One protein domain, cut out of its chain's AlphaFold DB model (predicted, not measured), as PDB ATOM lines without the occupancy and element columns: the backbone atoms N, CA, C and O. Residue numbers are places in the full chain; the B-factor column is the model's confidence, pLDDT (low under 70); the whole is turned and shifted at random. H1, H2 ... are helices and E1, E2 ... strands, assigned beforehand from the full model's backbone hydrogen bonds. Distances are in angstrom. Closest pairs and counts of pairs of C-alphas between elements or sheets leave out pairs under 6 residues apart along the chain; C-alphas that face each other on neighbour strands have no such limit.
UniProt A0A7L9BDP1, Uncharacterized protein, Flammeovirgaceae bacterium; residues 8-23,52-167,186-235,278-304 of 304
ATOM      1  N   PHE A   8      -3.859  21.159 -26.581       72.81
ATOM      2  CA  PHE A   8      -3.528  19.940 -25.845       72.81
ATOM      3  C   PHE A   8      -3.854  20.053 -24.365       72.81
ATOM      4  O   PHE A   8      -3.471  21.024 -23.727       72.81
ATOM      5  N   PHE A   9      -4.432  19.009 -23.787       70.00
ATOM      6  CA  PHE A   9      -4.402  18.785 -22.345       70.00
ATOM      7  C   PHE A   9      -3.353  17.714 -22.047       70.00
ATOM      8  O   PHE A   9      -3.499  16.589 -22.516       70.00
ATOM      9  N   VAL A  10      -2.287  18.051 -21.320       67.88
ATOM     10  CA  VAL A  10      -1.163  17.132 -21.073       67.88
ATOM     11  C   VAL A  10      -1.161  16.690 -19.621       67.88
ATOM     12  O   VAL A  10      -0.880  17.501 -18.751       67.88
ATOM     13  N   ALA A  11      -1.397  15.404 -19.378       65.00
ATOM     14  CA  ALA A  11      -1.173  14.756 -18.096       65.00
ATOM     15  C   ALA A  11       0.130  13.957 -18.123       65.00
ATOM     16  O   ALA A  11       0.314  13.117 -19.000       65.00
ATOM     17  N   MET A  12       1.023  14.200 -17.163       68.56
ATOM     18  CA  MET A  12       2.288  13.475 -17.037       68.56
ATOM     19  C   MET A  12       2.452  12.923 -15.623       68.56
ATOM     20  O   MET A  12       2.337  13.652 -14.642       68.56
ATOM     21  N   LEU A  13       2.726  11.625 -15.545       65.44
ATOM     22  CA  LEU A  13       3.015  10.880 -14.331       65.44
ATOM     23  C   LEU A  13       4.294  10.071 -14.558       65.44
ATOM     24  O   LEU A  13       4.461   9.444 -15.605       65.44
ATOM     25  N   MET A  14       5.179  10.043 -13.568       70.06
ATOM     26  CA  MET A  14       6.357   9.182 -13.598       70.06
ATOM     27  C   MET A  14       6.408   8.310 -12.354       70.06
ATOM     28  O   MET A  14       6.344   8.815 -11.235       70.06
ATOM     29  N   GLY A  15       6.538   6.999 -12.548       62.00
ATOM     30  CA  GLY A  15       6.763   6.030 -11.483       62.00
ATOM     31  C   GLY A  15       8.218   5.581 -11.457       62.00
ATOM     32  O   GLY A  15       8.722   5.056 -12.448       62.00
ATOM     33  N   VAL A  16       8.882   5.733 -10.315       63.19
ATOM     34  CA  VAL A  16      10.277   5.320 -10.119       63.19
ATOM     35  C   VAL A  16      10.378   4.425  -8.889       63.19
ATOM     36  O   VAL A  16       9.770   4.702  -7.861       63.19
ATOM     37  N   THR A  17      11.140   3.337  -8.957       60.97
ATOM     38  CA  THR A  17      11.442   2.516  -7.770       60.97
ATOM     39  C   THR A  17      12.667   3.101  -7.058       60.97
ATOM     40  O   THR A  17      13.683   3.323  -7.708       60.97
ATOM     41  N   LEU A  18      12.620   3.298  -5.734       60.22
ATOM     42  CA  LEU A  18      13.818   3.606  -4.918       60.22
ATOM     43  C   LEU A  18      14.240   2.454  -4.000       60.22
ATOM     44  O   LEU A  18      15.408   2.348  -3.626       60.22
ATOM     45  N   ALA A  19      13.314   1.552  -3.681       54.50
ATOM     46  CA  ALA A  19      13.599   0.319  -2.968       54.50
ATOM     47  C   ALA A  19      12.729  -0.814  -3.512       54.50
ATOM     48  O   ALA A  19      11.531  -0.638  -3.715       54.50
ATOM     49  N   GLN A  20      13.325  -1.988  -3.710       64.56
ATOM     50  CA  GLN A  20      12.591  -3.199  -4.062       64.56
ATOM     51  C   GLN A  20      12.926  -4.295  -3.061       64.56
ATOM     52  O   GLN A  20      14.094  -4.634  -2.855       64.56
ATOM     53  N   GLN A  21      11.882  -4.873  -2.473       58.56
ATOM     54  CA  GLN A  21      11.972  -6.061  -1.640       58.56
ATOM     55  C   GLN A  21      11.481  -7.273  -2.428       58.56
ATOM     56  O   GLN A  21      10.460  -7.209  -3.117       58.56
ATOM     57  N   ALA A  22      12.200  -8.382  -2.301       63.84
ATOM     58  CA  ALA A  22      11.739  -9.702  -2.692       63.84
ATOM     59  C   ALA A  22      11.757 -10.629  -1.473       63.84
ATOM     60  O   ALA A  22      12.600 -10.502  -0.576       63.84
ATOM     61  N   ILE A  23      10.778 -11.530  -1.421       68.19
ATOM     62  CA  ILE A  23      10.557 -12.464  -0.320       68.19
ATOM     63  C   ILE A  23      10.250 -13.826  -0.928       68.19
ATOM     64  O   ILE A  23       9.392 -13.927  -1.802       68.19
ATOM     65  N   SER A  52      14.046  11.748  -2.698       76.31
ATOM     66  CA  SER A  52      12.762  11.805  -3.404       76.31
ATOM     67  C   SER A  52      12.578  13.125  -4.175       76.31
ATOM     68  O   SER A  52      11.866  13.159  -5.176       76.31
ATOM     69  N   THR A  53      13.253  14.200  -3.753       84.69
ATOM     70  CA  THR A  53      13.335  15.492  -4.456       84.69
ATOM     71  C   THR A  53      14.025  15.377  -5.814       84.69
ATOM     72  O   THR A  53      13.558  15.992  -6.771       84.69
ATOM     73  N   ASP A  54      15.053  14.532  -5.946       90.19
ATOM     74  CA  ASP A  54      15.725  14.276  -7.226       90.19
ATOM     75  C   ASP A  54      14.750  13.714  -8.270       90.19
ATOM     76  O   ASP A  54      14.846  14.037  -9.454       90.19
ATOM     77  N   LEU A  55      13.785  12.892  -7.838       88.25
ATOM     78  CA  LEU A  55      12.752  12.350  -8.724       88.25
ATOM     79  C   LEU A  55      11.843  13.452  -9.260       88.25
ATOM     80  O   LEU A  55      11.534  13.470 -10.450       88.25
ATOM     81  N   LEU A  56      11.439  14.383  -8.392       89.81
ATOM     82  CA  LEU A  56      10.608  15.508  -8.800       89.81
ATOM     83  C   LEU A  56      11.363  16.434  -9.764       89.81
ATOM     84  O   LEU A  56      10.791  16.835 -10.771       89.81
ATOM     85  N   GLU A  57      12.652  16.693  -9.527       93.69
ATOM     86  CA  GLU A  57      13.489  17.474 -10.449       93.69
ATOM     87  C   GLU A  57      13.546  16.859 -11.858       93.69
ATOM     88  O   GLU A  57      13.441  17.576 -12.856       93.69
ATOM     89  N   ILE A  58      13.696  15.531 -11.961       94.25
ATOM     90  CA  ILE A  58      13.680  14.831 -13.256       94.25
ATOM     91  C   ILE A  58      12.316  15.015 -13.931       94.25
ATOM     92  O   ILE A  58      12.257  15.355 -15.116       94.25
ATOM     93  N   THR A  59      11.228  14.798 -13.194       91.94
ATOM     94  CA  THR A  59       9.855  14.897 -13.706       91.94
ATOM     95  C   THR A  59       9.520  16.303 -14.181       91.94
ATOM     96  O   THR A  59       8.993  16.461 -15.281       91.94
ATOM     97  N   ASP A  60       9.894  17.324 -13.413       94.56
ATOM     98  CA  ASP A  60       9.705  18.732 -13.766       94.56
ATOM     99  C   ASP A  60      10.457  19.076 -15.048       94.56
ATOM    100  O   ASP A  60       9.894  19.674 -15.967       94.56
ATOM    101  N   LYS A  61      11.715  18.636 -15.148       95.62
ATOM    102  CA  LYS A  61      12.548  18.884 -16.324       95.62
ATOM    103  C   LYS A  61      11.998  18.201 -17.577       95.62
ATOM    104  O   LYS A  61      11.989  18.809 -18.648       95.62
ATOM    105  N   LEU A  62      11.533  16.953 -17.468       95.00
ATOM    106  CA  LEU A  62      10.885  16.256 -18.584       95.00
ATOM    107  C   LEU A  62       9.587  16.942 -18.998       95.00
ATOM    108  O   LEU A  62       9.351  17.117 -20.191       95.00
ATOM    109  N   TYR A  63       8.765  17.348 -18.030       92.50
ATOM    110  CA  TYR A  63       7.508  18.033 -18.297       92.50
ATOM    111  C   TYR A  63       7.739  19.345 -19.041       92.50
ATOM    112  O   TYR A  63       7.159  19.530 -20.110       92.50
ATOM    113  N   GLN A  64       8.634  20.201 -18.531       94.19
ATOM    114  CA  GLN A  64       9.009  21.476 -19.152       94.19
ATOM    115  C   GLN A  64       9.509  21.291 -20.584       94.19
ATOM    116  O   GLN A  64       9.026  21.939 -21.510       94.19
ATOM    117  N   GLN A  65      10.418  20.345 -20.802       94.81
ATOM    118  CA  GLN A  65      10.931  20.100 -22.142       94.81
ATOM    119  C   GLN A  65       9.851  19.557 -23.091       94.81
ATOM    120  O   GLN A  65       9.840  19.876 -24.281       94.81
ATOM    121  N   TYR A  66       8.937  18.728 -22.586       93.06
ATOM    122  CA  TYR A  66       7.857  18.156 -23.382       93.06
ATOM    123  C   TYR A  66       6.841  19.222 -23.819       93.06
ATOM    124  O   TYR A  66       6.491  19.291 -25.001       93.06
ATOM    125  N   ILE A  67       6.409  20.097 -22.903       91.88
ATOM    126  CA  ILE A  67       5.509  21.215 -23.232       91.88
ATOM    127  C   ILE A  67       6.176  22.236 -24.159       91.88
ATOM    128  O   ILE A  67       5.532  22.687 -25.103       91.88
ATOM    129  N   GLU A  68       7.467  22.534 -23.979       94.00
ATOM    130  CA  GLU A  68       8.222  23.402 -24.892       94.00
ATOM    131  C   GLU A  68       8.234  22.847 -26.320       94.00
ATOM    132  O   GLU A  68       7.997  23.586 -27.275       94.00
ATOM    133  N   LYS A  69       8.456  21.538 -26.493       93.38
ATOM    134  CA  LYS A  69       8.445  20.894 -27.819       93.38
ATOM    135  C   LYS A  69       7.063  20.926 -28.467       93.38
ATOM    136  O   LYS A  69       6.960  21.155 -29.673       93.38
ATOM    137  N   LEU A  70       5.996  20.746 -27.685       91.00
ATOM    138  CA  LEU A  70       4.624  20.924 -28.166       91.00
ATOM    139  C   LEU A  70       4.372  22.376 -28.603       91.00
ATOM    140  O   LEU A  70       3.864  22.615 -29.696       91.00
ATOM    141  N   GLN A  71       4.790  23.359 -27.811       91.44
ATOM    142  CA  GLN A  71       4.646  24.775 -28.161       91.44
ATOM    143  C   GLN A  71       5.454  25.152 -29.411       91.44
ATOM    144  O   GLN A  71       4.929  25.814 -30.307       91.44
ATOM    145  N   GLN A  72       6.691  24.665 -29.537       92.38
ATOM    146  CA  GLN A  72       7.531  24.843 -30.731       92.38
ATOM    147  C   GLN A  72       6.910  24.211 -31.984       92.38
ATOM    148  O   GLN A  72       7.076  24.729 -33.089       92.38
ATOM    149  N   ALA A  73       6.164  23.116 -31.825       89.94
ATOM    150  CA  ALA A  73       5.403  22.499 -32.907       89.94
ATOM    151  C   ALA A  73       4.095  23.252 -33.248       89.94
ATOM    152  O   ALA A  73       3.411  22.883 -34.204       89.94
ATOM    153  N   GLY A  74       3.782  24.341 -32.534       88.31
ATOM    154  CA  GLY A  74       2.664  25.247 -32.811       88.31
ATOM    155  C   GLY A  74       1.384  24.935 -32.040       88.31
ATOM    156  O   GLY A  74       0.315  25.392 -32.446       88.31
ATOM    157  N   TYR A  75       1.471  24.150 -30.965       87.94
ATOM    158  CA  TYR A  75       0.320  23.797 -30.144       87.94
ATOM    159  C   TYR A  75       0.191  24.683 -28.905       87.94
ATOM    160  O   TYR A  75       1.180  25.154 -28.343       87.94
ATOM    161  N   THR A  76      -1.044  24.845 -28.438       88.19
ATOM    162  CA  THR A  76      -1.358  25.548 -27.189       88.19
ATOM    163  C   THR A  76      -1.710  24.536 -26.104       88.19
ATOM    164  O   THR A  76      -2.395  23.553 -26.377       88.19
ATOM    165  N   ILE A  77      -1.261  24.770 -24.870       87.69
ATOM    166  CA  ILE A  77      -1.579  23.913 -23.720       87.69
ATOM    167  C   ILE A  77      -2.832  24.453 -23.013       87.69
ATOM    168  O   ILE A  77      -2.890  25.636 -22.693       87.69
ATOM    169  N   VAL A  78      -3.819  23.582 -22.788       84.19
ATOM    170  CA  VAL A  78      -5.054  23.835 -22.028       84.19
ATOM    171  C   VAL A  78      -4.736  23.834 -20.537       84.19
ATOM    172  O   VAL A  78      -4.066  22.925 -20.040       84.19
ATOM    173  N   SER A  79      -5.257  24.822 -19.814       80.12
ATOM    174  CA  SER A  79      -5.122  24.898 -18.355       80.12
ATOM    175  C   SER A  79      -6.112  23.980 -17.625       80.12
ATOM    176  O   SER A  79      -7.160  23.602 -18.154       80.12
ATOM    177  N   ALA A  80      -5.833  23.649 -16.363       77.94
ATOM    178  CA  ALA A  80      -6.779  22.880 -15.553       77.94
ATOM    179  C   ALA A  80      -8.096  23.632 -15.285       77.94
ATOM    180  O   ALA A  80      -9.127  22.986 -15.118       77.94
ATOM    181  N   ASP A  81      -8.088  24.969 -15.284       80.06
ATOM    182  CA  ASP A  81      -9.299  25.781 -15.113       80.06
ATOM    183  C   ASP A  81     -10.270  25.602 -16.286       80.06
ATOM    184  O   ASP A  81     -11.469  25.398 -16.085       80.06
ATOM    185  N   GLU A  82      -9.746  25.599 -17.513       76.75
ATOM    186  CA  GLU A  82     -10.532  25.314 -18.717       76.75
ATOM    187  C   GLU A  82     -11.073  23.879 -18.683       76.75
ATOM    188  O   GLU A  82     -12.250  23.648 -18.973       76.75
ATOM    189  N   ALA A  83     -10.247  22.924 -18.244       74.75
ATOM    190  CA  ALA A  83     -10.636  21.526 -18.125       74.75
ATOM    191  C   ALA A  83     -11.721  21.289 -17.055       74.75
ATOM    192  O   ALA A  83     -12.652  20.535 -17.310       74.75
ATOM    193  N   GLN A  84     -11.670  21.954 -15.892       76.81
ATOM    194  CA  GLN A  84     -12.610  21.747 -14.774       76.81
ATOM    195  C   GLN A  84     -14.078  22.009 -15.140       76.81
ATOM    196  O   GLN A  84     -14.987  21.467 -14.512       76.81
ATOM    197  N   SER A  85     -14.315  22.856 -16.139       77.06
ATOM    198  CA  SER A  85     -15.655  23.279 -16.547       77.06
ATOM    199  C   SER A  85     -16.483  22.184 -17.240       77.06
ATOM    200  O   SER A  85     -17.680  22.373 -17.475       77.06
ATOM    201  N   ILE A  86     -15.882  21.028 -17.552       81.25
ATOM    202  CA  ILE A  86     -16.556  19.945 -18.275       81.25
ATOM    203  C   ILE A  86     -17.343  19.009 -17.355       81.25
ATOM    204  O   ILE A  86     -16.971  18.737 -16.212       81.25
ATOM    205  N   LYS A  87     -18.419  18.431 -17.899       82.75
ATOM    206  CA  LYS A  87     -19.290  17.491 -17.175       82.75
ATOM    207  C   LYS A  87     -18.548  16.239 -16.711       82.75
ATOM    208  O   LYS A  87     -18.892  15.693 -15.668       82.75
ATOM    209  N   GLU A  88     -17.548  15.792 -17.466       82.38
ATOM    210  CA  GLU A  88     -16.779  14.584 -17.152       82.38
ATOM    211  C   GLU A  88     -16.028  14.685 -15.809       82.38
ATOM    212  O   GLU A  88     -15.924  13.683 -15.103       82.38
ATOM    213  N   PHE A  89     -15.589  15.886 -15.406       83.31
ATOM    214  CA  PHE A  89     -14.922  16.119 -14.117       83.31
ATOM    215  C   PHE A  89     -15.880  16.513 -12.982       83.31
ATOM    216  O   PHE A  89     -15.436  16.842 -11.879       83.31
ATOM    217  N   ALA A  90     -17.199  16.447 -13.191       83.69
ATOM    218  CA  ALA A  90     -18.165  16.741 -12.137       83.69
ATOM    219  C   ALA A  90     -17.982  15.791 -10.936       83.69
ATOM    220  O   ALA A  90     -18.094  14.569 -11.059       83.69
ATOM    221  N   GLY A  91     -17.699  16.365  -9.762       84.50
ATOM    222  CA  GLY A  91     -17.453  15.618  -8.525       84.50
ATOM    223  C   GLY A  91     -16.052  15.007  -8.401       84.50
ATOM    224  O   GLY A  91     -15.828  14.237  -7.471       84.50
ATOM    225  N   TRP A  92     -15.127  15.326  -9.310       86.62
ATOM    226  CA  TRP A  92     -13.724  14.934  -9.186       86.62
ATOM    227  C   TRP A  92     -12.961  15.917  -8.290       86.62
ATOM    228  O   TRP A  92     -13.257  17.111  -8.233       86.62
ATOM    229  N   GLU A  93     -11.951  15.408  -7.598       87.00
ATOM    230  CA  GLU A  93     -11.033  16.175  -6.765       87.00
ATOM    231  C   GLU A  93      -9.921  16.763  -7.644       87.00
ATOM    232  O   GLU A  93      -9.194  16.025  -8.311       87.00
ATOM    233  N   ARG A  94      -9.764  18.092  -7.633       85.94
ATOM    234  CA  ARG A  94      -8.606  18.761  -8.245       85.94
ATOM    235  C   ARG A  94      -7.372  18.535  -7.375       85.94
ATOM    236  O   ARG A  94      -7.407  18.741  -6.162       85.94
ATOM    237  N   LYS A  95      -6.273  18.149  -8.004       85.56
ATOM    238  CA  LYS A  95      -4.973  17.886  -7.394       85.56
ATOM    239  C   LYS A  95      -3.931  18.790  -8.030       85.56
ATOM    240  O   LYS A  95      -4.000  19.101  -9.219       85.56
ATOM    241  N   ARG A  96      -2.959  19.195  -7.219       86.94
ATOM    242  CA  ARG A  96      -1.767  19.907  -7.675       86.94
ATOM    243  C   ARG A  96      -0.595  18.937  -7.701       86.94
ATOM    244  O   ARG A  96      -0.419  18.163  -6.757       86.94
ATOM    245  N   GLY A  97       0.167  18.978  -8.787       86.19
ATOM    246  CA  GLY A  97       1.456  18.312  -8.903       86.19
ATOM    247  C   GLY A  97       2.514  18.960  -8.010       86.19
ATOM    248  O   GLY A  97       2.191  19.721  -7.095       86.19
ATOM    249  N   GLY A  98       3.783  18.635  -8.243       85.12
ATOM    250  CA  GLY A  98       4.856  18.934  -7.289       85.12
ATOM    251  C   GLY A  98       4.824  17.996  -6.081       85.12
ATOM    252  O   GLY A  98       5.284  18.349  -4.997       85.12
ATOM    253  N   THR A  99       4.202  16.827  -6.237       82.81
ATOM    254  CA  THR A  99       3.956  15.877  -5.152       82.81
ATOM    255  C   THR A  99       4.549  14.513  -5.468       82.81
ATOM    256  O   THR A  99       4.692  14.111  -6.625       82.81
ATOM    257  N   LEU A 100       4.901  13.812  -4.394       83.25
ATOM    258  CA  LEU A 100       5.415  12.451  -4.402       83.25
ATOM    259  C   LEU A 100       4.400  11.551  -3.699       83.25
ATOM    260  O   LEU A 100       3.793  11.957  -2.706       83.25
ATOM    261  N   SER A 101       4.216  10.333  -4.197       79.62
ATOM    262  CA  SER A 101       3.313   9.353  -3.592       79.62
ATOM    263  C   SER A 101       3.918   7.956  -3.621       79.62
ATOM    264  O   SER A 101       4.268   7.437  -4.676       79.62
ATOM    265  N   GLU A 102       3.996   7.336  -2.447       77.56
ATOM    266  CA  GLU A 102       4.328   5.913  -2.274       77.56
ATOM    267  C   GLU A 102       3.065   5.033  -2.242       77.56
ATOM    268  O   GLU A 102       3.118   3.811  -2.375       77.56
ATOM    269  N   ALA A 103       1.897   5.657  -2.069       75.19
ATOM    270  CA  ALA A 103       0.621   4.967  -1.919       75.19
ATOM    271  C   ALA A 103       0.053   4.453  -3.248       75.19
ATOM    272  O   ALA A 103      -0.811   3.568  -3.258       75.19
ATOM    273  N   GLN A 104       0.493   5.030  -4.371       71.69
ATOM    274  CA  GLN A 104      -0.099   4.752  -5.672       71.69
ATOM    275  C   GLN A 104       0.235   3.336  -6.158       71.69
ATOM    276  O   GLN A 104      -0.674   2.566  -6.500       71.69
ATOM    277  N   TYR A 105       1.520   2.974  -6.112       71.06
ATOM    278  CA  TYR A 105       2.027   1.661  -6.501       71.06
ATOM    279  C   TYR A 105       3.037   1.155  -5.456       71.06
ATOM    280  O   TYR A 105       4.090   1.770  -5.291       71.06
ATOM    281  N   PRO A 106       2.757   0.037  -4.756       68.50
ATOM    282  CA  PRO A 106       3.683  -0.520  -3.772       68.50
ATOM    283  C   PRO A 106       5.074  -0.782  -4.365       68.50
ATOM    284  O   PRO A 106       5.188  -1.429  -5.405       68.50
ATOM    285  N   GLY A 107       6.123  -0.294  -3.698       67.81
ATOM    286  CA  GLY A 107       7.514  -0.386  -4.168       67.81
ATOM    287  C   GLY A 107       7.951   0.752  -5.099       67.81
ATOM    288  O   GLY A 107       9.108   0.793  -5.508       67.81
ATOM    289  N   PHE A 108       7.065   1.698  -5.418       73.88
ATOM    290  CA  PHE A 108       7.366   2.845  -6.270       73.88
ATOM    291  C   PHE A 108       7.087   4.148  -5.543       73.88
ATOM    292  O   PHE A 108       6.138   4.263  -4.773       73.88
ATOM    293  N   ILE A 109       7.885   5.149  -5.883       78.12
ATOM    294  CA  ILE A 109       7.572   6.547  -5.664       78.12
ATOM    295  C   ILE A 109       7.084   7.097  -6.998       78.12
ATOM    296  O   ILE A 109       7.810   7.108  -7.994       78.12
ATOM    297  N   THR A 110       5.832   7.530  -7.036       81.19
ATOM    298  CA  THR A 110       5.295   8.267  -8.177       81.19
ATOM    299  C   THR A 110       5.472   9.755  -7.964       81.19
ATOM    300  O   THR A 110       5.224  10.246  -6.865       81.19
ATOM    301  N   SER A 111       5.845  10.468  -9.018       85.94
ATOM    302  CA  SER A 111       5.965  11.921  -9.039       85.94
ATOM    303  C   SER A 111       5.086  12.511 -10.139       85.94
ATOM    304  O   SER A 111       4.940  11.943 -11.227       85.94
ATOM    305  N   VAL A 112       4.492  13.660  -9.829       87.00
ATOM    306  CA  VAL A 112       3.695  14.478 -10.748       87.00
ATOM    307  C   VAL A 112       4.372  15.848 -10.846       87.00
ATOM    308  O   VAL A 112       4.686  16.406  -9.790       87.00
ATOM    309  N   PRO A 113       4.591  16.409 -12.049       89.50
ATOM    310  CA  PRO A 113       5.387  17.623 -12.204       89.50
ATOM    311  C   PRO A 113       4.779  18.836 -11.488       89.50
ATOM    312  O   PRO A 113       3.560  18.993 -11.393       89.50
ATOM    313  N   THR A 114       5.636  19.720 -10.997       89.62
ATOM    314  CA  THR A 114       5.295  21.022 -10.425       89.62
ATOM    315  C   THR A 114       4.602  21.899 -11.473       89.62
ATOM    316  O   THR A 114       4.971  21.912 -12.646       89.62
ATOM    317  N   GLY A 115       3.574  22.651 -11.064       83.19
ATOM    318  CA  GLY A 115       2.791  23.514 -11.963       83.19
ATOM    319  C   GLY A 115       1.776  22.782 -12.847       83.19
ATOM    320  O   GLY A 115       1.013  23.440 -13.549       83.19
ATOM    321  N   PHE A 116       1.710  21.450 -12.781       83.06
ATOM    322  CA  PHE A 116       0.639  20.672 -13.392       83.06
ATOM    323  C   PHE A 116      -0.516  20.455 -12.407       83.06
ATOM    324  O   PHE A 116      -0.316  20.231 -11.214       83.06
ATOM    325  N   GLU A 117      -1.745  20.499 -12.909       82.44
ATOM    326  CA  GLU A 117      -2.953  20.233 -12.137       82.44
ATOM    327  C   GLU A 117      -3.794  19.185 -12.853       82.44
ATOM    328  O   GLU A 117      -3.954  19.211 -14.073       82.44
ATOM    329  N   TYR A 118      -4.334  18.252 -12.079       83.12
ATOM    330  CA  TYR A 118      -5.079  17.112 -12.594       83.12
ATOM    331  C   TYR A 118      -6.295  16.821 -11.731       83.12
ATOM    332  O   TYR A 118      -6.442  17.341 -10.628       83.12
ATOM    333  N   PHE A 119      -7.185  15.988 -12.252       82.50
ATOM    334  CA  PHE A 119      -8.409  15.603 -11.569       82.50
ATOM    335  C   PHE A 119      -8.354  14.115 -11.259       82.50
ATOM    336  O   PHE A 119      -8.024  13.307 -12.126       82.50
ATOM    337  N   VAL A 120      -8.741  13.747 -10.039       82.81
ATOM    338  CA  VAL A 120      -8.915  12.350  -9.622       82.81
ATOM    339  C   VAL A 120     -10.333  12.134  -9.138       82.81
ATOM    340  O   VAL A 120     -10.929  13.002  -8.511       82.81
ATOM    341  N   LYS A 121     -10.904  10.957  -9.399       81.06
ATOM    342  CA  LYS A 121     -12.300  10.701  -9.026       81.06
ATOM    343  C   LYS A 121     -12.508  10.732  -7.512       81.06
ATOM    344  O   LYS A 121     -13.568  11.141  -7.051       81.06
ATOM    345  N   LYS A 122     -11.532  10.215  -6.762       83.44
ATOM    346  CA  LYS A 122     -11.505  10.217  -5.295       83.44
ATOM    347  C   LYS A 122     -10.135   9.783  -4.784       83.44
ATOM    348  O   LYS A 122      -9.566   8.836  -5.330       83.44
ATOM    349  N   THR A 123      -9.673  10.354  -3.682       82.94
ATOM    350  CA  THR A 123      -8.527   9.828  -2.925       82.94
ATOM    351  C   THR A 123      -9.019   8.866  -1.830       82.94
ATOM    352  O   THR A 123      -9.983   9.161  -1.122       82.94
ATOM    353  N   LYS A 124      -8.432   7.668  -1.708       83.50
ATOM    354  CA  LYS A 124      -8.709   6.753  -0.578       83.50
ATOM    355  C   LYS A 124      -7.994   7.239   0.687       83.50
ATOM    356  O   LYS A 124      -6.968   7.900   0.583       83.50
ATOM    357  N   ASP A 125      -8.439   6.780   1.856       79.38
ATOM    358  CA  ASP A 125      -7.784   7.065   3.148       79.38
ATOM    359  C   ASP A 125      -6.313   6.612   3.180       79.38
ATOM    360  O   ASP A 125      -5.490   7.185   3.881       79.38
ATOM    361  N   SER A 126      -5.957   5.619   2.358       79.19
ATOM    362  CA  SER A 126      -4.580   5.155   2.177       79.19
ATOM    363  C   SER A 126      -3.702   6.098   1.339       79.19
ATOM    364  O   SER A 126      -2.592   5.716   0.994       79.19
ATOM    365  N   GLY A 127      -4.212   7.252   0.894       79.12
ATOM    366  CA  GLY A 127      -3.535   8.171  -0.031       79.12
ATOM    367  C   GLY A 127      -3.549   7.734  -1.501       79.12
ATOM    368  O   GLY A 127      -3.085   8.474  -2.362       79.12
ATOM    369  N   LYS A 128      -4.102   6.553  -1.813       80.50
ATOM    370  CA  LYS A 128      -4.171   6.029  -3.185       80.50
ATOM    371  C   LYS A 128      -5.257   6.744  -3.981       80.50
ATOM    372  O   LYS A 128      -6.420   6.778  -3.562       80.50
ATOM    373  N   GLU A 129      -4.901   7.239  -5.156       81.94
ATOM    374  CA  GLU A 129      -5.828   7.916  -6.053       81.94
ATOM    375  C   GLU A 129      -6.647   6.879  -6.828       81.94
ATOM    376  O   GLU A 129      -6.118   5.897  -7.362       81.94
ATOM    377  N   LYS A 130      -7.974   7.046  -6.855       72.81
ATOM    378  CA  LYS A 130      -8.847   6.185  -7.656       72.81
ATOM    379  C   LYS A 130      -8.828   6.634  -9.109       72.81
ATOM    380  O   LYS A 130      -9.245   7.752  -9.412       72.81
ATOM    381  N   SER A 131      -8.474   5.703  -9.985       63.78
ATOM    382  CA  SER A 131      -8.694   5.847 -11.419       63.78
ATOM    383  C   SER A 131     -10.130   5.490 -11.822       63.78
ATOM    384  O   SER A 131     -10.922   4.946 -11.036       63.78
ATOM    385  N   THR A 132     -10.485   5.828 -13.057       53.34
ATOM    386  CA  THR A 132     -11.722   5.405 -13.707       53.34
ATOM    387  C   THR A 132     -11.568   3.996 -14.277       53.34
ATOM    388  O   THR A 132     -10.521   3.631 -14.787       53.34
ATOM    389  N   PHE A 133     -12.632   3.185 -14.223       39.34
ATOM    390  CA  PHE A 133     -12.625   1.823 -14.790       39.34
ATOM    391  C   PHE A 133     -12.403   1.807 -16.316       39.34
ATOM    392  O   PHE A 133     -11.981   0.803 -16.879       39.34
ATOM    393  N   THR A 134     -12.697   2.923 -16.984       57.16
ATOM    394  CA  THR A 134     -12.495   3.132 -18.417       57.16
ATOM    395  C   THR A 134     -11.613   4.346 -18.644       57.16
ATOM    396  O   THR A 134     -11.717   5.334 -17.913       57.16
ATOM    397  N   ASP A 135     -10.798   4.303 -19.695       73.19
ATOM    398  CA  ASP A 135     -10.076   5.476 -20.168       73.19
ATOM    399  C   ASP A 135     -11.062   6.518 -20.722       73.19
ATOM    400  O   ASP A 135     -11.686   6.316 -21.765       73.19
ATOM    401  N   ASN A 136     -11.206   7.644 -20.022       80.81
ATOM    402  CA  ASN A 136     -12.129   8.711 -20.408       80.81
ATOM    403  C   ASN A 136     -11.475   9.783 -21.297       80.81
ATOM    404  O   ASN A 136     -12.115  10.789 -21.596       80.81
ATOM    405  N   SER A 137     -10.243   9.571 -21.777       84.00
ATOM    406  CA  SER A 137      -9.494  10.577 -22.552       84.00
ATOM    407  C   SER A 137     -10.236  11.065 -23.799       84.00
ATOM    408  O   SER A 137     -10.194  12.252 -24.105       84.00
ATOM    409  N   LEU A 138     -10.972  10.188 -24.494       87.94
ATOM    410  CA  LEU A 138     -11.787  10.583 -25.651       87.94
ATOM    411  C   LEU A 138     -12.983  11.462 -25.256       87.94
ATOM    412  O   LEU A 138     -13.283  12.431 -25.947       87.94
ATOM    413  N   LYS A 139     -13.647  11.165 -24.132       87.31
ATOM    414  CA  LYS A 139     -14.763  11.989 -23.632       87.31
ATOM    415  C   LYS A 139     -14.271  13.366 -23.207       87.31
ATOM    416  O   LYS A 139     -14.848  14.365 -23.619       87.31
ATOM    417  N   ILE A 140     -13.164  13.397 -22.460       85.50
ATOM    418  CA  ILE A 140     -12.498  14.635 -22.050       85.50
ATOM    419  C   ILE A 140     -12.154  15.445 -23.298       85.50
ATOM    420  O   ILE A 140     -12.590  16.585 -23.405       85.50
ATOM    421  N   SER A 141     -11.463  14.835 -24.270       87.56
ATOM    422  CA  SER A 141     -11.069  15.479 -25.526       87.56
ATOM    423  C   SER A 141     -12.242  16.126 -26.264       87.56
ATOM    424  O   SER A 141     -12.120  17.265 -26.717       87.56
ATOM    425  N   LYS A 142     -13.385  15.435 -26.338       88.69
ATOM    426  CA  LYS A 142     -14.602  15.952 -26.965       88.69
ATOM    427  C   LYS A 142     -15.156  17.182 -26.251       88.69
ATOM    428  O   LYS A 142     -15.553  18.139 -26.916       88.69
ATOM    429  N   ASP A 143     -15.182  17.161 -24.922       87.06
ATOM    430  CA  ASP A 143     -15.749  18.248 -24.127       87.06
ATOM    431  C   ASP A 143     -14.856  19.502 -24.148       87.06
ATOM    432  O   ASP A 143     -15.371  20.610 -24.305       87.06
ATOM    433  N   ILE A 144     -13.527  19.341 -24.066       84.44
ATOM    434  CA  ILE A 144     -12.567  20.466 -24.102       84.44
ATOM    435  C   ILE A 144     -12.135  20.864 -25.522       84.44
ATOM    436  O   ILE A 144     -11.416  21.847 -25.690       84.44
ATOM    437  N   LYS A 145     -12.544  20.102 -26.547       85.69
ATOM    438  CA  LYS A 145     -12.146  20.275 -27.960       85.69
ATOM    439  C   LYS A 145     -10.625  20.350 -28.155       85.69
ATOM    440  O   LYS A 145     -10.124  21.147 -28.948       85.69
ATOM    441  N   ALA A 146      -9.898  19.511 -27.429       85.94
ATOM    442  CA  ALA A 146      -8.440  19.464 -27.418       85.94
ATOM    443  C   ALA A 146      -7.972  18.010 -27.463       85.94
ATOM    444  O   ALA A 146      -8.683  17.109 -27.013       85.94
ATOM    445  N   THR A 147      -6.775  17.753 -27.976       88.88
ATOM    446  CA  THR A 147      -6.171  16.426 -27.856       88.88
ATOM    447  C   THR A 147      -5.722  16.215 -26.411       88.88
ATOM    448  O   THR A 147      -5.050  17.056 -25.822       88.88
ATOM    449  N   VAL A 148      -6.090  15.085 -25.821       87.69
ATOM    450  CA  VAL A 148      -5.627  14.681 -24.493       87.69
ATOM    451  C   VAL A 148      -4.358  13.858 -24.660       87.69
ATOM    452  O   VAL A 148      -4.371  12.838 -25.347       87.69
ATOM    453  N   VAL A 149      -3.274  14.291 -24.026       88.75
ATOM    454  CA  VAL A 149      -2.035  13.528 -23.888       88.75
ATOM    455  C   VAL A 149      -1.964  12.981 -22.475       88.75
ATOM    456  O   VAL A 149      -2.063  13.743 -21.516       88.75
ATOM    457  N   LYS A 150      -1.745  11.679 -22.333       87.56
ATOM    458  CA  LYS A 150      -1.365  11.063 -21.061       87.56
ATOM    459  C   LYS A 150       0.007  10.443 -21.207       87.56
ATOM    460  O   LYS A 150       0.232   9.677 -22.137       87.56
ATOM    461  N   VAL A 151       0.897  10.748 -20.282       88.19
ATOM    462  CA  VAL A 151       2.254  10.228 -20.237       88.19
ATOM    463  C   VAL A 151       2.418   9.470 -18.930       88.19
ATOM    464  O   VAL A 151       2.246  10.048 -17.859       88.19
ATOM    465  N   ASN A 152       2.757   8.190 -19.027       87.44
ATOM    466  CA  ASN A 152       3.225   7.385 -17.909       87.44
ATOM    467  C   ASN A 152       4.603   6.823 -18.264       87.44
ATOM    468  O   ASN A 152       4.765   6.219 -19.324       87.44
ATOM    469  N   VAL A 153       5.591   7.042 -17.400       89.06
ATOM    470  CA  VAL A 153       6.948   6.509 -17.568       89.06
ATOM    471  C   VAL A 153       7.320   5.720 -16.327       89.06
ATOM    472  O   VAL A 153       7.272   6.248 -15.216       89.06
ATOM    473  N   LEU A 154       7.705   4.462 -16.529       88.94
ATOM    474  CA  LEU A 154       8.030   3.539 -15.458       88.94
ATOM    475  C   LEU A 154       9.522   3.205 -15.443       88.94
ATOM    476  O   LEU A 154      10.070   2.752 -16.450       88.94
ATOM    477  N   ILE A 155      10.162   3.394 -14.288       89.94
ATOM    478  CA  ILE A 155      11.619   3.294 -14.145       89.94
ATOM    479  C   ILE A 155      11.989   2.420 -12.934       89.94
ATOM    480  O   ILE A 155      12.265   2.937 -11.845       89.94
ATOM    481  N   PRO A 156      11.967   1.082 -13.074       87.25
ATOM    482  CA  PRO A 156      12.495   0.178 -12.063       87.25
ATOM    483  C   PRO A 156      14.026   0.125 -12.122       87.25
ATOM    484  O   PRO A 156      14.630   0.330 -13.176       87.25
ATOM    485  N   PHE A 157      14.660  -0.207 -10.993       85.94
ATOM    486  CA  PHE A 157      16.117  -0.389 -10.907       85.94
ATOM    487  C   PHE A 157      16.560  -1.771 -10.436       85.94
ATOM    488  O   PHE A 157      17.749  -1.988 -10.222       85.94
ATOM    489  N   VAL A 158      15.633  -2.711 -10.267       82.88
ATOM    490  CA  VAL A 158      15.931  -4.072  -9.810       82.88
ATOM    491  C   VAL A 158      15.254  -5.078 -10.731       82.88
ATOM    492  O   VAL A 158      14.186  -4.818 -11.292       82.88
ATOM    493  N   GLU A 159      15.884  -6.235 -10.889       84.00
ATOM    494  CA  GLU A 159      15.285  -7.424 -11.486       84.00
ATOM    495  C   GLU A 159      15.598  -8.680 -10.667       84.00
ATOM    496  O   GLU A 159      16.586  -8.742  -9.923       84.00
ATOM    497  N   ASP A 160      14.750  -9.694 -10.830       81.50
ATOM    498  CA  ASP A 160      15.056 -11.052 -10.399       81.50
ATOM    499  C   ASP A 160      16.165 -11.626 -11.288       81.50
ATOM    500  O   ASP A 160      16.052 -11.676 -12.511       81.50
ATOM    501  N   ALA A 161      17.251 -12.062 -10.658       84.19
ATOM    502  CA  ALA A 161      18.432 -12.583 -11.329       84.19
ATOM    503  C   ALA A 161      18.696 -14.068 -11.024       84.19
ATOM    504  O   ALA A 161      19.804 -14.574 -11.289       84.19
ATOM    505  N   GLN A 162      17.704 -14.775 -10.469       80.75
ATOM    506  CA  GLN A 162      17.741 -16.215 -10.250       80.75
ATOM    507  C   GLN A 162      17.409 -16.960 -11.550       80.75
ATOM    508  O   GLN A 162      16.323 -16.854 -12.112       80.75
ATOM    509  N   SER A 163      18.353 -17.771 -12.026       80.50
ATOM    510  CA  SER A 163      18.152 -18.616 -13.209       80.50
ATOM    511  C   SER A 163      17.067 -19.671 -12.974       80.50
ATOM    512  O   SER A 163      17.029 -20.249 -11.885       80.50
ATOM    513  N   GLY A 164      16.310 -20.034 -14.015       79.12
ATOM    514  CA  GLY A 164      15.282 -21.084 -13.948       79.12
ATOM    515  C   GLY A 164      15.789 -22.425 -13.399       79.12
ATOM    516  O   GLY A 164      15.154 -23.000 -12.524       79.12
ATOM    517  N   GLY A 165      16.989 -22.869 -13.798       75.88
ATOM    518  CA  GLY A 165      17.601 -24.083 -13.237       75.88
ATOM    519  C   GLY A 165      17.883 -23.978 -11.732       75.88
ATOM    520  O   GLY A 165      17.625 -24.912 -10.984       75.88
ATOM    521  N   SER A 166      18.338 -22.814 -11.254       75.94
ATOM    522  CA  SER A 166      18.522 -22.582  -9.815       75.94
ATOM    523  C   SER A 166      17.205 -22.490  -9.045       75.94
ATOM    524  O   SER A 166      17.247 -22.793  -7.858       75.94
ATOM    525  N   LYS A 167      16.101 -22.044  -9.664       80.25
ATOM    526  CA  LYS A 167      14.759 -22.072  -9.052       80.25
ATOM    527  C   LYS A 167      14.266 -23.507  -8.914       80.25
ATOM    528  O   LYS A 167      13.939 -23.948  -7.824       80.25
ATOM    529  N   ARG A 186      16.264   0.898 -15.897       93.56
ATOM    530  CA  ARG A 186      15.710   0.948 -17.254       93.56
ATOM    531  C   ARG A 186      14.419   1.744 -17.297       93.56
ATOM    532  O   ARG A 186      13.728   1.828 -16.287       93.56
ATOM    533  N   VAL A 187      14.047   2.227 -18.477       93.69
ATOM    534  CA  VAL A 187      12.635   2.511 -18.762       93.69
ATOM    535  C   VAL A 187      11.971   1.193 -19.156       93.69
ATOM    536  O   VAL A 187      12.398   0.531 -20.107       93.69
ATOM    537  N   GLU A 188      10.976   0.783 -18.379       89.88
ATOM    538  CA  GLU A 188      10.348  -0.533 -18.478       89.88
ATOM    539  C   GLU A 188       9.318  -0.573 -19.607       89.88
ATOM    540  O   GLU A 188       8.438   0.288 -19.674       89.88
ATOM    541  N   LYS A 189       9.402  -1.583 -20.479       89.94
ATOM    542  CA  LYS A 189       8.418  -1.792 -21.547       89.94
ATOM    543  C   LYS A 189       7.164  -2.489 -21.035       89.94
ATOM    544  O   LYS A 189       6.074  -2.228 -21.539       89.94
ATOM    545  N   ASP A 190       7.337  -3.408 -20.088       84.44
ATOM    546  CA  ASP A 190       6.273  -4.289 -19.643       84.44
ATOM    547  C   ASP A 190       5.508  -3.675 -18.465       84.44
ATOM    548  O   ASP A 190       6.084  -3.009 -17.604       84.44
ATOM    549  N   PRO A 191       4.189  -3.890 -18.378       78.88
ATOM    550  CA  PRO A 191       3.466  -3.559 -17.162       78.88
ATOM    551  C   PRO A 191       4.059  -4.337 -15.984       78.88
ATOM    552  O   PRO A 191       4.382  -5.522 -16.109       78.88
ATOM    553  N   LEU A 192       4.162  -3.707 -14.816       69.62
ATOM    554  CA  LEU A 192       4.647  -4.437 -13.646       69.62
ATOM    555  C   LEU A 192       3.595  -5.409 -13.121       69.62
ATOM    556  O   LEU A 192       2.410  -5.061 -13.052       69.62
ATOM    557  N   PRO A 193       4.018  -6.597 -12.659       54.88
ATOM    558  CA  PRO A 193       3.136  -7.529 -11.986       54.88
ATOM    559  C   PRO A 193       2.781  -6.978 -10.601       54.88
ATOM    560  O   PRO A 193       3.488  -7.191  -9.620       54.88
ATOM    561  N   THR A 194       1.668  -6.257 -10.492       50.47
ATOM    562  CA  THR A 194       1.058  -5.982  -9.189       50.47
ATOM    563  C   THR A 194       0.210  -7.181  -8.784       50.47
ATOM    564  O   THR A 194      -0.557  -7.695  -9.596       50.47
ATOM    565  N   THR A 195       0.272  -7.595  -7.520       37.19
ATOM    566  CA  THR A 195      -0.522  -8.698  -6.935       37.19
ATOM    567  C   THR A 195      -2.038  -8.440  -6.889       37.19
ATOM    568  O   THR A 195      -2.769  -9.155  -6.208       37.19
ATOM    569  N   GLN A 196      -2.544  -7.426  -7.592       36.47
ATOM    570  CA  GLN A 196      -3.951  -7.050  -7.585       36.47
ATOM    571  C   GLN A 196      -4.540  -7.188  -8.987       36.47
ATOM    572  O   GLN A 196      -4.177  -6.470  -9.916       36.47
ATOM    573  N   ALA A 197      -5.499  -8.109  -9.107       30.94
ATOM    574  CA  ALA A 197      -6.562  -8.003 -10.093       30.94
ATOM    575  C   ALA A 197      -7.217  -6.612  -9.960       30.94
ATOM    576  O   ALA A 197      -7.298  -6.092  -8.850       30.94
ATOM    577  N   PHE A 198      -7.701  -6.050 -11.068       27.50
ATOM    578  CA  PHE A 198      -8.304  -4.712 -11.222       27.50
ATOM    579  C   PHE A 198      -7.345  -3.574 -11.632       27.50
ATOM    580  O   PHE A 198      -6.942  -2.738 -10.830       27.50
ATOM    581  N   GLY A 199      -7.120  -3.480 -12.949       35.69
ATOM    582  CA  GLY A 199      -7.553  -2.296 -13.705       35.69
ATOM    583  C   GLY A 199      -6.730  -1.016 -13.570       35.69
ATOM    584  O   GLY A 199      -7.324   0.030 -13.363       35.69
ATOM    585  N   GLU A 200      -5.406  -1.116 -13.661       47.94
ATOM    586  CA  GLU A 200      -4.468  -0.167 -14.294       47.94
ATOM    587  C   GLU A 200      -3.064  -0.561 -13.835       47.94
ATOM    588  O   GLU A 200      -2.638  -0.257 -12.719       47.94
ATOM    589  N   PHE A 201      -2.349  -1.299 -14.683       55.34
ATOM    590  CA  PHE A 201      -0.950  -1.595 -14.414       55.34
ATOM    591  C   PHE A 201      -0.129  -0.318 -14.619       55.34
ATOM    592  O   PHE A 201      -0.351   0.372 -15.622       55.34
ATOM    593  N   PRO A 202       0.828   0.005 -13.732       66.44
ATOM    594  CA  PRO A 202       1.849   0.978 -14.081       66.44
ATOM    595  C   PRO A 202       2.600   0.419 -15.296       66.44
ATOM    596  O   PRO A 202       3.221  -0.642 -15.224       66.44
ATOM    597  N   GLN A 203       2.459   1.099 -16.429       79.06
ATOM    598  CA  GLN A 203       3.087   0.747 -17.696       79.06
ATOM    599  C   GLN A 203       3.645   2.016 -18.325       79.06
ATOM    600  O   GLN A 203       3.035   3.083 -18.208       79.06
ATOM    601  N   THR A 204       4.766   1.894 -19.026       88.69
ATOM    602  CA  THR A 204       5.281   3.001 -19.829       88.69
ATOM    603  C   THR A 204       4.431   3.149 -21.088       88.69
ATOM    604  O   THR A 204       4.405   2.257 -21.942       88.69
ATOM    605  N   VAL A 205       3.710   4.263 -21.198       89.44
ATOM    606  CA  VAL A 205       2.850   4.566 -22.344       89.44
ATOM    607  C   VAL A 205       2.665   6.073 -22.509       89.44
ATOM    608  O   VAL A 205       2.461   6.800 -21.534       89.44
ATOM    609  N   VAL A 206       2.676   6.530 -23.761       91.25
ATOM    610  CA  VAL A 206       2.163   7.849 -24.140       91.25
ATOM    611  C   VAL A 206       0.890   7.658 -24.953       91.25
ATOM    612  O   VAL A 206       0.916   7.065 -26.031       91.25
ATOM    613  N   THR A 207      -0.227   8.155 -24.441       89.50
ATOM    614  CA  THR A 207      -1.528   8.115 -25.109       89.50
ATOM    615  C   THR A 207      -1.855   9.489 -25.666       89.50
ATOM    616  O   THR A 207      -1.870  10.458 -24.916       89.50
ATOM    617  N   TYR A 208      -2.203   9.556 -26.948       90.81
ATOM    618  CA  TYR A 208      -2.827  10.721 -27.567       90.81
ATOM    619  C   TYR A 208      -4.260  10.357 -27.933       90.81
ATOM    620  O   TYR A 208      -4.486   9.421 -28.700       90.81
ATOM    621  N   ALA A 209      -5.229  11.081 -27.387       90.12
ATOM    622  CA  ALA A 209      -6.645  10.846 -27.612       90.12
ATOM    623  C   ALA A 209      -7.311  12.114 -28.145       90.12
ATOM    624  O   ALA A 209      -7.225  13.180 -27.538       90.12
ATOM    625  N   PHE A 210      -7.991  11.988 -29.276       90.19
ATOM    626  CA  PHE A 210      -8.765  13.049 -29.894       90.19
ATOM    627  C   PHE A 210     -10.158  12.541 -30.259       90.19
ATOM    628  O   PHE A 210     -10.287  11.478 -30.866       90.19
ATOM    629  N   MET A 211     -11.203  13.295 -29.929       89.44
ATOM    630  CA  MET A 211     -12.561  13.024 -30.394       89.44
ATOM    631  C   MET A 211     -13.286  14.330 -30.709       89.44
ATOM    632  O   MET A 211     -13.417  15.195 -29.857       89.44
ATOM    633  N   GLU A 212     -13.847  14.420 -31.911       85.50
ATOM    634  CA  GLU A 212     -14.830  15.445 -32.277       85.50
ATOM    635  C   GLU A 212     -16.249  14.850 -32.262       85.50
ATOM    636  O   GLU A 212     -17.195  15.423 -31.717       85.50
ATOM    637  N   SER A 213     -16.397  13.636 -32.799       84.00
ATOM    638  CA  SER A 213     -17.641  12.863 -32.806       84.00
ATOM    639  C   SER A 213     -17.344  11.361 -32.770       84.00
ATOM    640  O   SER A 213     -16.196  10.950 -32.911       84.00
ATOM    641  N   LEU A 214     -18.365  10.508 -32.622       80.19
ATOM    642  CA  LEU A 214     -18.165   9.048 -32.652       80.19
ATOM    643  C   LEU A 214     -17.554   8.552 -33.977       80.19
ATOM    644  O   LEU A 214     -16.849   7.547 -33.977       80.19
ATOM    645  N   GLY A 215     -17.806   9.257 -35.086       81.25
ATOM    646  CA  GLY A 215     -17.220   8.958 -36.397       81.25
ATOM    647  C   GLY A 215     -15.873   9.642 -36.657       81.25
ATOM    648  O   GLY A 215     -15.216   9.321 -37.640       81.25
ATOM    649  N   VAL A 216     -15.456  10.573 -35.791       83.88
ATOM    650  CA  VAL A 216     -14.205  11.337 -35.905       83.88
ATOM    651  C   VAL A 216     -13.499  11.284 -34.554       83.88
ATOM    652  O   VAL A 216     -13.619  12.185 -33.719       83.88
ATOM    653  N   GLN A 217     -12.801  10.172 -34.334       88.06
ATOM    654  CA  GLN A 217     -12.022   9.902 -33.133       88.06
ATOM    655  C   GLN A 217     -10.715   9.198 -33.493       88.06
ATOM    656  O   GLN A 217     -10.658   8.422 -34.447       88.06
ATOM    657  N   ALA A 218      -9.678   9.445 -32.706       88.69
ATOM    658  CA  ALA A 218      -8.403   8.760 -32.790       88.69
ATOM    659  C   ALA A 218      -7.846   8.568 -31.379       88.69
ATOM    660  O   ALA A 218      -7.807   9.506 -30.586       88.69
ATOM    661  N   ILE A 219      -7.393   7.355 -31.076       89.50
ATOM    662  CA  ILE A 219      -6.597   7.072 -29.885       89.50
ATOM    663  C   ILE A 219      -5.340   6.333 -30.322       89.50
ATOM    664  O   ILE A 219      -5.414   5.329 -31.025       89.50
ATOM    665  N   SER A 220      -4.183   6.870 -29.954       90.12
ATOM    666  CA  SER A 220      -2.875   6.298 -30.268       90.12
ATOM    667  C   SER A 220      -2.129   6.057 -28.970       90.12
ATOM    668  O   SER A 220      -1.919   6.994 -28.205       90.12
ATOM    669  N   ASN A 221      -1.751   4.804 -28.720       90.62
ATOM    670  CA  ASN A 221      -0.955   4.408 -27.563       90.62
ATOM    671  C   ASN A 221       0.443   4.025 -28.040       90.62
ATOM    672  O   ASN A 221       0.606   3.066 -28.796       90.62
ATOM    673  N   TYR A 222       1.444   4.778 -27.602       92.44
ATOM    674  CA  TYR A 222       2.837   4.542 -27.940       92.44
ATOM    675  C   TYR A 222       3.514   3.804 -26.792       92.44
ATOM    676  O   TYR A 222       3.741   4.371 -25.727       92.44
ATOM    677  N   HIS A 223       3.849   2.538 -27.020       91.19
ATOM    678  CA  HIS A 223       4.564   1.692 -26.067       91.19
ATOM    679  C   HIS A 223       6.035   1.554 -26.460       91.19
ATOM    680  O   HIS A 223       6.399   1.651 -27.635       91.19
ATOM    681  N   LEU A 224       6.886   1.266 -25.478       91.00
ATOM    682  CA  LEU A 224       8.252   0.835 -25.750       91.00
ATOM    683  C   LEU A 224       8.254  -0.531 -26.451       91.00
ATOM    684  O   LEU A 224       7.603  -1.475 -26.015       91.00
ATOM    685  N   LYS A 225       9.041  -0.662 -27.525       89.94
ATOM    686  CA  LYS A 225       9.252  -1.955 -28.207       89.94
ATOM    687  C   LYS A 225      10.199  -2.877 -27.435       89.94
ATOM    688  O   LYS A 225      10.116  -4.095 -27.550       89.94
ATOM    689  N   LYS A 226      11.124  -2.285 -26.684       93.56
ATOM    690  CA  LYS A 226      12.107  -2.947 -25.823       93.56
ATOM    691  C   LYS A 226      12.423  -2.036 -24.640       93.56
ATOM    692  O   LYS A 226      12.188  -0.832 -24.739       93.56
ATOM    693  N   ASN A 227      12.981  -2.602 -23.574       93.81
ATOM    694  CA  ASN A 227      13.474  -1.810 -22.452       93.81
ATOM    695  C   ASN A 227      14.544  -0.829 -22.936       93.81
ATOM    696  O   ASN A 227      15.313  -1.133 -23.856       93.81
ATOM    697  N   LEU A 228      14.547   0.359 -22.336       95.50
ATOM    698  CA  LEU A 228      15.599   1.340 -22.549       95.50
ATOM    699  C   LEU A 228      16.545   1.290 -21.356       95.50
ATOM    700  O   LEU A 228      16.265   1.875 -20.309       95.50
ATOM    701  N   ASP A 229      17.626   0.538 -21.516       95.56
ATOM    702  CA  ASP A 229      18.598   0.276 -20.459       95.56
ATOM    703  C   ASP A 229      19.352   1.553 -20.077       95.56
ATOM    704  O   ASP A 229      19.762   2.338 -20.936       95.56
ATOM    705  N   ILE A 230      19.578   1.739 -18.777       95.81
ATOM    706  CA  ILE A 230      20.275   2.898 -18.217       95.81
ATOM    707  C   ILE A 230      21.528   2.389 -17.480       95.81
ATOM    708  O   ILE A 230      21.521   2.231 -16.255       95.81
ATOM    709  N   PRO A 231      22.608   2.062 -18.216       92.94
ATOM    710  CA  PRO A 231      23.813   1.490 -17.629       92.94
ATOM    711  C   PRO A 231      24.627   2.535 -16.855       92.94
ATOM    712  O   PRO A 231      24.513   3.737 -17.086       92.94
ATOM    713  N   GLY A 232      25.511   2.061 -15.973       90.12
ATOM    714  CA  GLY A 232      26.521   2.896 -15.310       90.12
ATOM    715  C   GLY A 232      26.041   3.669 -14.077       90.12
ATOM    716  O   GLY A 232      26.828   4.413 -13.504       90.12
ATOM    717  N   VAL A 233      24.787   3.486 -13.652       92.56
ATOM    718  CA  VAL A 233      24.240   4.126 -12.441       92.56
ATOM    719  C   VAL A 233      24.472   3.282 -11.185       92.56
ATOM    720  O   VAL A 233      24.795   3.814 -10.126       92.56
ATOM    721  N   PHE A 234      24.335   1.963 -11.312       90.31
ATOM    722  CA  PHE A 234      24.581   1.000 -10.241       90.31
ATOM    723  C   PHE A 234      25.663   0.010 -10.659       90.31
ATOM    724  O   PHE A 234      25.809  -0.300 -11.844       90.31
ATOM    725  N   GLU A 235      26.394  -0.518  -9.677       88.88
ATOM    726  CA  GLU A 235      27.316  -1.629  -9.903       88.88
ATOM    727  C   GLU A 235      26.545  -2.863 -10.383       88.88
ATOM    728  O   GLU A 235      25.536  -3.266  -9.794       88.88
ATOM    729  N   LYS A 278      23.866  12.827  -9.423       95.00
ATOM    730  CA  LYS A 278      23.969  13.549 -10.688       95.00
ATOM    731  C   LYS A 278      23.937  12.574 -11.861       95.00
ATOM    732  O   LYS A 278      23.152  12.774 -12.786       95.00
ATOM    733  N   VAL A 279      24.726  11.500 -11.797       95.31
ATOM    734  CA  VAL A 279      24.748  10.449 -12.826       95.31
ATOM    735  C   VAL A 279      23.373   9.798 -12.961       95.31
ATOM    736  O   VAL A 279      22.909   9.598 -14.086       95.31
ATOM    737  N   TYR A 280      22.694   9.516 -11.845       93.88
ATOM    738  CA  TYR A 280      21.327   8.996 -11.844       93.88
ATOM    739  C   TYR A 280      20.371   9.953 -12.561       93.88
ATOM    740  O   TYR A 280      19.751   9.565 -13.553       93.88
ATOM    741  N   LYS A 281      20.296  11.216 -12.112       94.75
ATOM    742  CA  LYS A 281      19.384  12.221 -12.676       94.75
ATOM    743  C   LYS A 281      19.598  12.415 -14.169       94.75
ATOM    744  O   LYS A 281      18.638  12.365 -14.934       94.75
ATOM    745  N   GLU A 282      20.843  12.600 -14.599       96.00
ATOM    746  CA  GLU A 282      21.179  12.821 -16.009       96.00
ATOM    747  C   GLU A 282      20.844  11.602 -16.878       96.00
ATOM    748  O   GLU A 282      20.285  11.755 -17.966       96.00
ATOM    749  N   SER A 283      21.139  10.393 -16.391       95.88
ATOM    750  CA  SER A 283      20.927   9.160 -17.152       95.88
ATOM    751  C   SER A 283      19.444   8.806 -17.274       95.88
ATOM    752  O   SER A 283      18.991   8.459 -18.367       95.88
ATOM    753  N   VAL A 284      18.682   8.952 -16.184       95.44
ATOM    754  CA  VAL A 284      17.229   8.736 -16.163       95.44
ATOM    755  C   VAL A 284      16.513   9.761 -17.032       95.44
ATOM    756  O   VAL A 284      15.723   9.383 -17.897       95.44
ATOM    757  N   TYR A 285      16.837  11.046 -16.868       96.25
ATOM    758  CA  TYR A 285      16.283  12.116 -17.696       96.25
ATOM    759  C   TYR A 285      16.547  11.874 -19.183       96.25
ATOM    760  O   TYR A 285      15.627  11.966 -19.991       96.25
ATOM    761  N   ARG A 286      17.786  11.529 -19.561       97.06
ATOM    762  CA  ARG A 286      18.141  11.277 -20.964       97.06
ATOM    763  C   ARG A 286      17.304  10.148 -21.558       97.06
ATOM    764  O   ARG A 286      16.750  10.327 -22.636       97.06
ATOM    765  N   ALA A 287      17.206   9.018 -20.858       96.75
ATOM    766  CA  ALA A 287      16.464   7.856 -21.336       96.75
ATOM    767  C   ALA A 287      14.958   8.149 -21.457       96.75
ATOM    768  O   ALA A 287      14.349   7.902 -22.498       96.75
ATOM    769  N   ALA A 288      14.356   8.744 -20.426       95.38
ATOM    770  CA  ALA A 288      12.947   9.110 -20.465       95.38
ATOM    771  C   ALA A 288      12.656  10.163 -21.552       95.38
ATOM    772  O   ALA A 288      11.696  10.005 -22.304       95.38
ATOM    773  N   ASN A 289      13.504  11.187 -21.709       96.31
ATOM    774  CA  ASN A 289      13.343  12.187 -22.767       96.31
ATOM    775  C   ASN A 289      13.501  11.577 -24.168       96.31
ATOM    776  O   ASN A 289      12.753  11.948 -25.064       96.31
ATOM    777  N   GLU A 290      14.428  10.635 -24.371       96.25
ATOM    778  CA  GLU A 290      14.576   9.928 -25.652       96.25
ATOM    779  C   GLU A 290      13.285   9.196 -26.042       96.25
ATOM    780  O   GLU A 290      12.826   9.304 -27.181       96.25
ATOM    781  N   TYR A 291      12.661   8.504 -25.084       95.19
ATOM    782  CA  TYR A 291      11.364   7.870 -25.296       95.19
ATOM    783  C   TYR A 291      10.278   8.900 -25.639       95.19
ATOM    784  O   TYR A 291       9.611   8.762 -26.667       95.19
ATOM    785  N   LEU A 292      10.128   9.962 -24.839       95.19
ATOM    786  CA  LEU A 292       9.122  11.000 -25.090       95.19
ATOM    787  C   LEU A 292       9.318  11.676 -26.455       95.19
ATOM    788  O   LEU A 292       8.346  11.861 -27.186       95.19
ATOM    789  N   ASP A 293      10.561  11.947 -26.850       95.75
ATOM    790  CA  ASP A 293      10.900  12.533 -28.148       95.75
ATOM    791  C   ASP A 293      10.547  11.633 -29.320       95.75
ATOM    792  O   ASP A 293      10.000  12.103 -30.322       95.75
ATOM    793  N   ALA A 294      10.831  10.337 -29.200       95.06
ATOM    794  CA  ALA A 294      10.459   9.369 -30.216       95.06
ATOM    795  C   ALA A 294       8.933   9.325 -30.397       95.06
ATOM    796  O   ALA A 294       8.455   9.410 -31.531       95.06
ATOM    797  N   THR A 295       8.172   9.270 -29.296       93.88
ATOM    798  CA  THR A 295       6.699   9.228 -29.358       93.88
ATOM    799  C   THR A 295       6.101  10.515 -29.919       93.88
ATOM    800  O   THR A 295       5.222  10.457 -30.779       93.88
ATOM    801  N   LEU A 296       6.603  11.682 -29.498       93.50
ATOM    802  CA  LEU A 296       6.141  12.969 -30.005       93.50
ATOM    803  C   LEU A 296       6.437  13.101 -31.497       93.50
ATOM    804  O   LEU A 296       5.559  13.472 -32.270       93.50
ATOM    805  N   LYS A 297       7.644  12.739 -31.938       93.88
ATOM    806  CA  LYS A 297       8.006  12.764 -33.359       93.88
ATOM    807  C   LYS A 297       7.093  11.871 -34.200       93.88
ATOM    808  O   LYS A 297       6.682  12.279 -35.285       93.88
ATOM    809  N   GLU A 298       6.782  10.668 -33.724       92.69
ATOM    810  CA  GLU A 298       5.889   9.741 -34.422       92.69
ATOM    811  C   GLU A 298       4.464  10.304 -34.526       92.69
ATOM    812  O   GLU A 298       3.883  10.344 -35.616       92.69
ATOM    813  N   PHE A 299       3.938  10.849 -33.426       90.69
ATOM    814  CA  PHE A 299       2.642  11.523 -33.400       90.69
ATOM    815  C   PHE A 299       2.584  12.727 -34.360       90.69
ATOM    816  O   PHE A 299       1.663  12.841 -35.175       90.69
ATOM    817  N   LEU A 300       3.590  13.606 -34.329       88.69
ATOM    818  CA  LEU A 300       3.662  14.792 -35.191       88.69
ATOM    819  C   LEU A 300       3.797  14.445 -36.678       88.69
ATOM    820  O   LEU A 300       3.346  15.206 -37.529       88.69
ATOM    821  N   ASN A 301       4.414  13.313 -37.014       88.06
ATOM    822  CA  ASN A 301       4.484  12.845 -38.398       88.06
ATOM    823  C   ASN A 301       3.157  12.258 -38.888       88.06
ATOM    824  O   ASN A 301       2.894  12.293 -40.084       88.06
ATOM    825  N   THR A 302       2.332  11.738 -37.979       80.12
ATOM    826  CA  THR A 302       1.030  11.137 -38.310       80.12
ATOM    827  C   THR A 302      -0.074  12.193 -38.445       80.12
ATOM    828  O   THR A 302      -1.102  11.946 -39.068       80.12
ATOM    829  N   THR A 303       0.128  13.377 -37.860       68.75
ATOM    830  CA  THR A 303      -0.863  14.465 -37.804       68.75
ATOM    831  C   THR A 303      -0.610  15.617 -38.783       68.75
ATOM    832  O   THR A 303      -1.449  16.517 -38.883       68.75
ATOM    833  N   LYS A 304       0.513  15.598 -39.512       54.91
ATOM    834  CA  LYS A 304       0.785  16.502 -40.645       54.91
ATOM    835  C   LYS A 304       0.032  16.052 -41.894       54.91
ATOM    836  O   LYS A 304      -0.543  16.941 -42.564       54.91
TER     837      LYS A 304
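What this domain is: This is residues 8 to 23, 52 to 167, 186 to 235 and 278 to 304 of the 304 residues of an uncharacterized protein of Flammeovirgaceae bacterium (UniProt A0A7L9BDP1). A twisted sheet of six strands has two long helices, H1 and H5, side by side over one face and the short H3 over part of the other: three layers, helices on both faces of a sheet. E1 and E7 run on into E2 and E8, and residues 161 to 167 stick out as a tail. The 209 printed residues include five named helices and ten named strands, in the order E1 E2 H1 H2 E3 E4 E5 E6 H3 E7 E8 H4 E9 E10 H5; the class is mixed. The mixed sheet runs E4 E5 E1 E7 E9 E10; the whole is compact, with a radius of gyration of the C-alphas of 17.6 A and spans of 56 by 40 by 33 A.

Where its parts are: E1, residues 8 to 16, begins at C-alpha 8 (-3.528, 19.940, -25.845) and is 25.5 A long. E2 is residues 19 to 23, H1 52 to 72 (30.7 A), H2 80 to 84, E3 93 to 96, E4 99 to 101, E5 109 to 112, E6 117 to 120 and H3 137 to 144. E7, residues 147 to 155, is 26.0 A long; E8 is 158 to 160, H4 164 to 167, E9 205 to 213 (24.5 A) and E10 216 to 223 (23.3 A). H5, residues 278 to 303, 36.8 A, ends at C-alpha 303 (-0.863, 14.465, -37.804).

How they stand to each other: E1 and E7 are parallel, with N 11 and O 149 2.8 A apart. E5 is antiparallel to E1 (N 14 and O 111, 3.0 A), as E9 is to E7 (N 150 and O 207, 2.9 A). The hairpins are E4 and E5 (N 101 and O 110, 2.9 A) and E9 and E10 (N 208 and O 220, 2.9 A). H1 has a height over the sheet of 9.4 A, and H5, on the same face, 10.4 A. They touch, H5 with residues 281 to 293 alone, at a shallow tilt of 28 degrees, the same way; Ile 58 and Tyr 285 have the closest C-alphas, 5.8 A. H3, on the opposite face, is only just over E9, with 3 C-alphas falling on it; the C-alphas of Lys 142 and Met 211 are closest, 4.9 A. H2 is close to H3 but not clearly touching, the C-alphas of Ala 83 and Ile 144 being closest at 6.4 A. E3 and E6 form an antiparallel sheet (N 95 and O 118, 2.8 A). E2 and E8 pair with no named strand. In H1, H2, H3 and H5 every O i to N i+4 pair is within hydrogen-bond range; H4 is too short for one.

The domain as a whole: The farthest C-alphas, of Ser 85 and Gly 165, are 58.0 A apart. Residues 24 to 51, 168 to 185 and 236 to 277 are not printed, with C-alpha gaps of 24.6, 24.5 and 15.6 A. The link from E6 to H3 is long, 16 residues. Confidence is under 70 in 32 residues, among them 15 to 23 and 192 to 202.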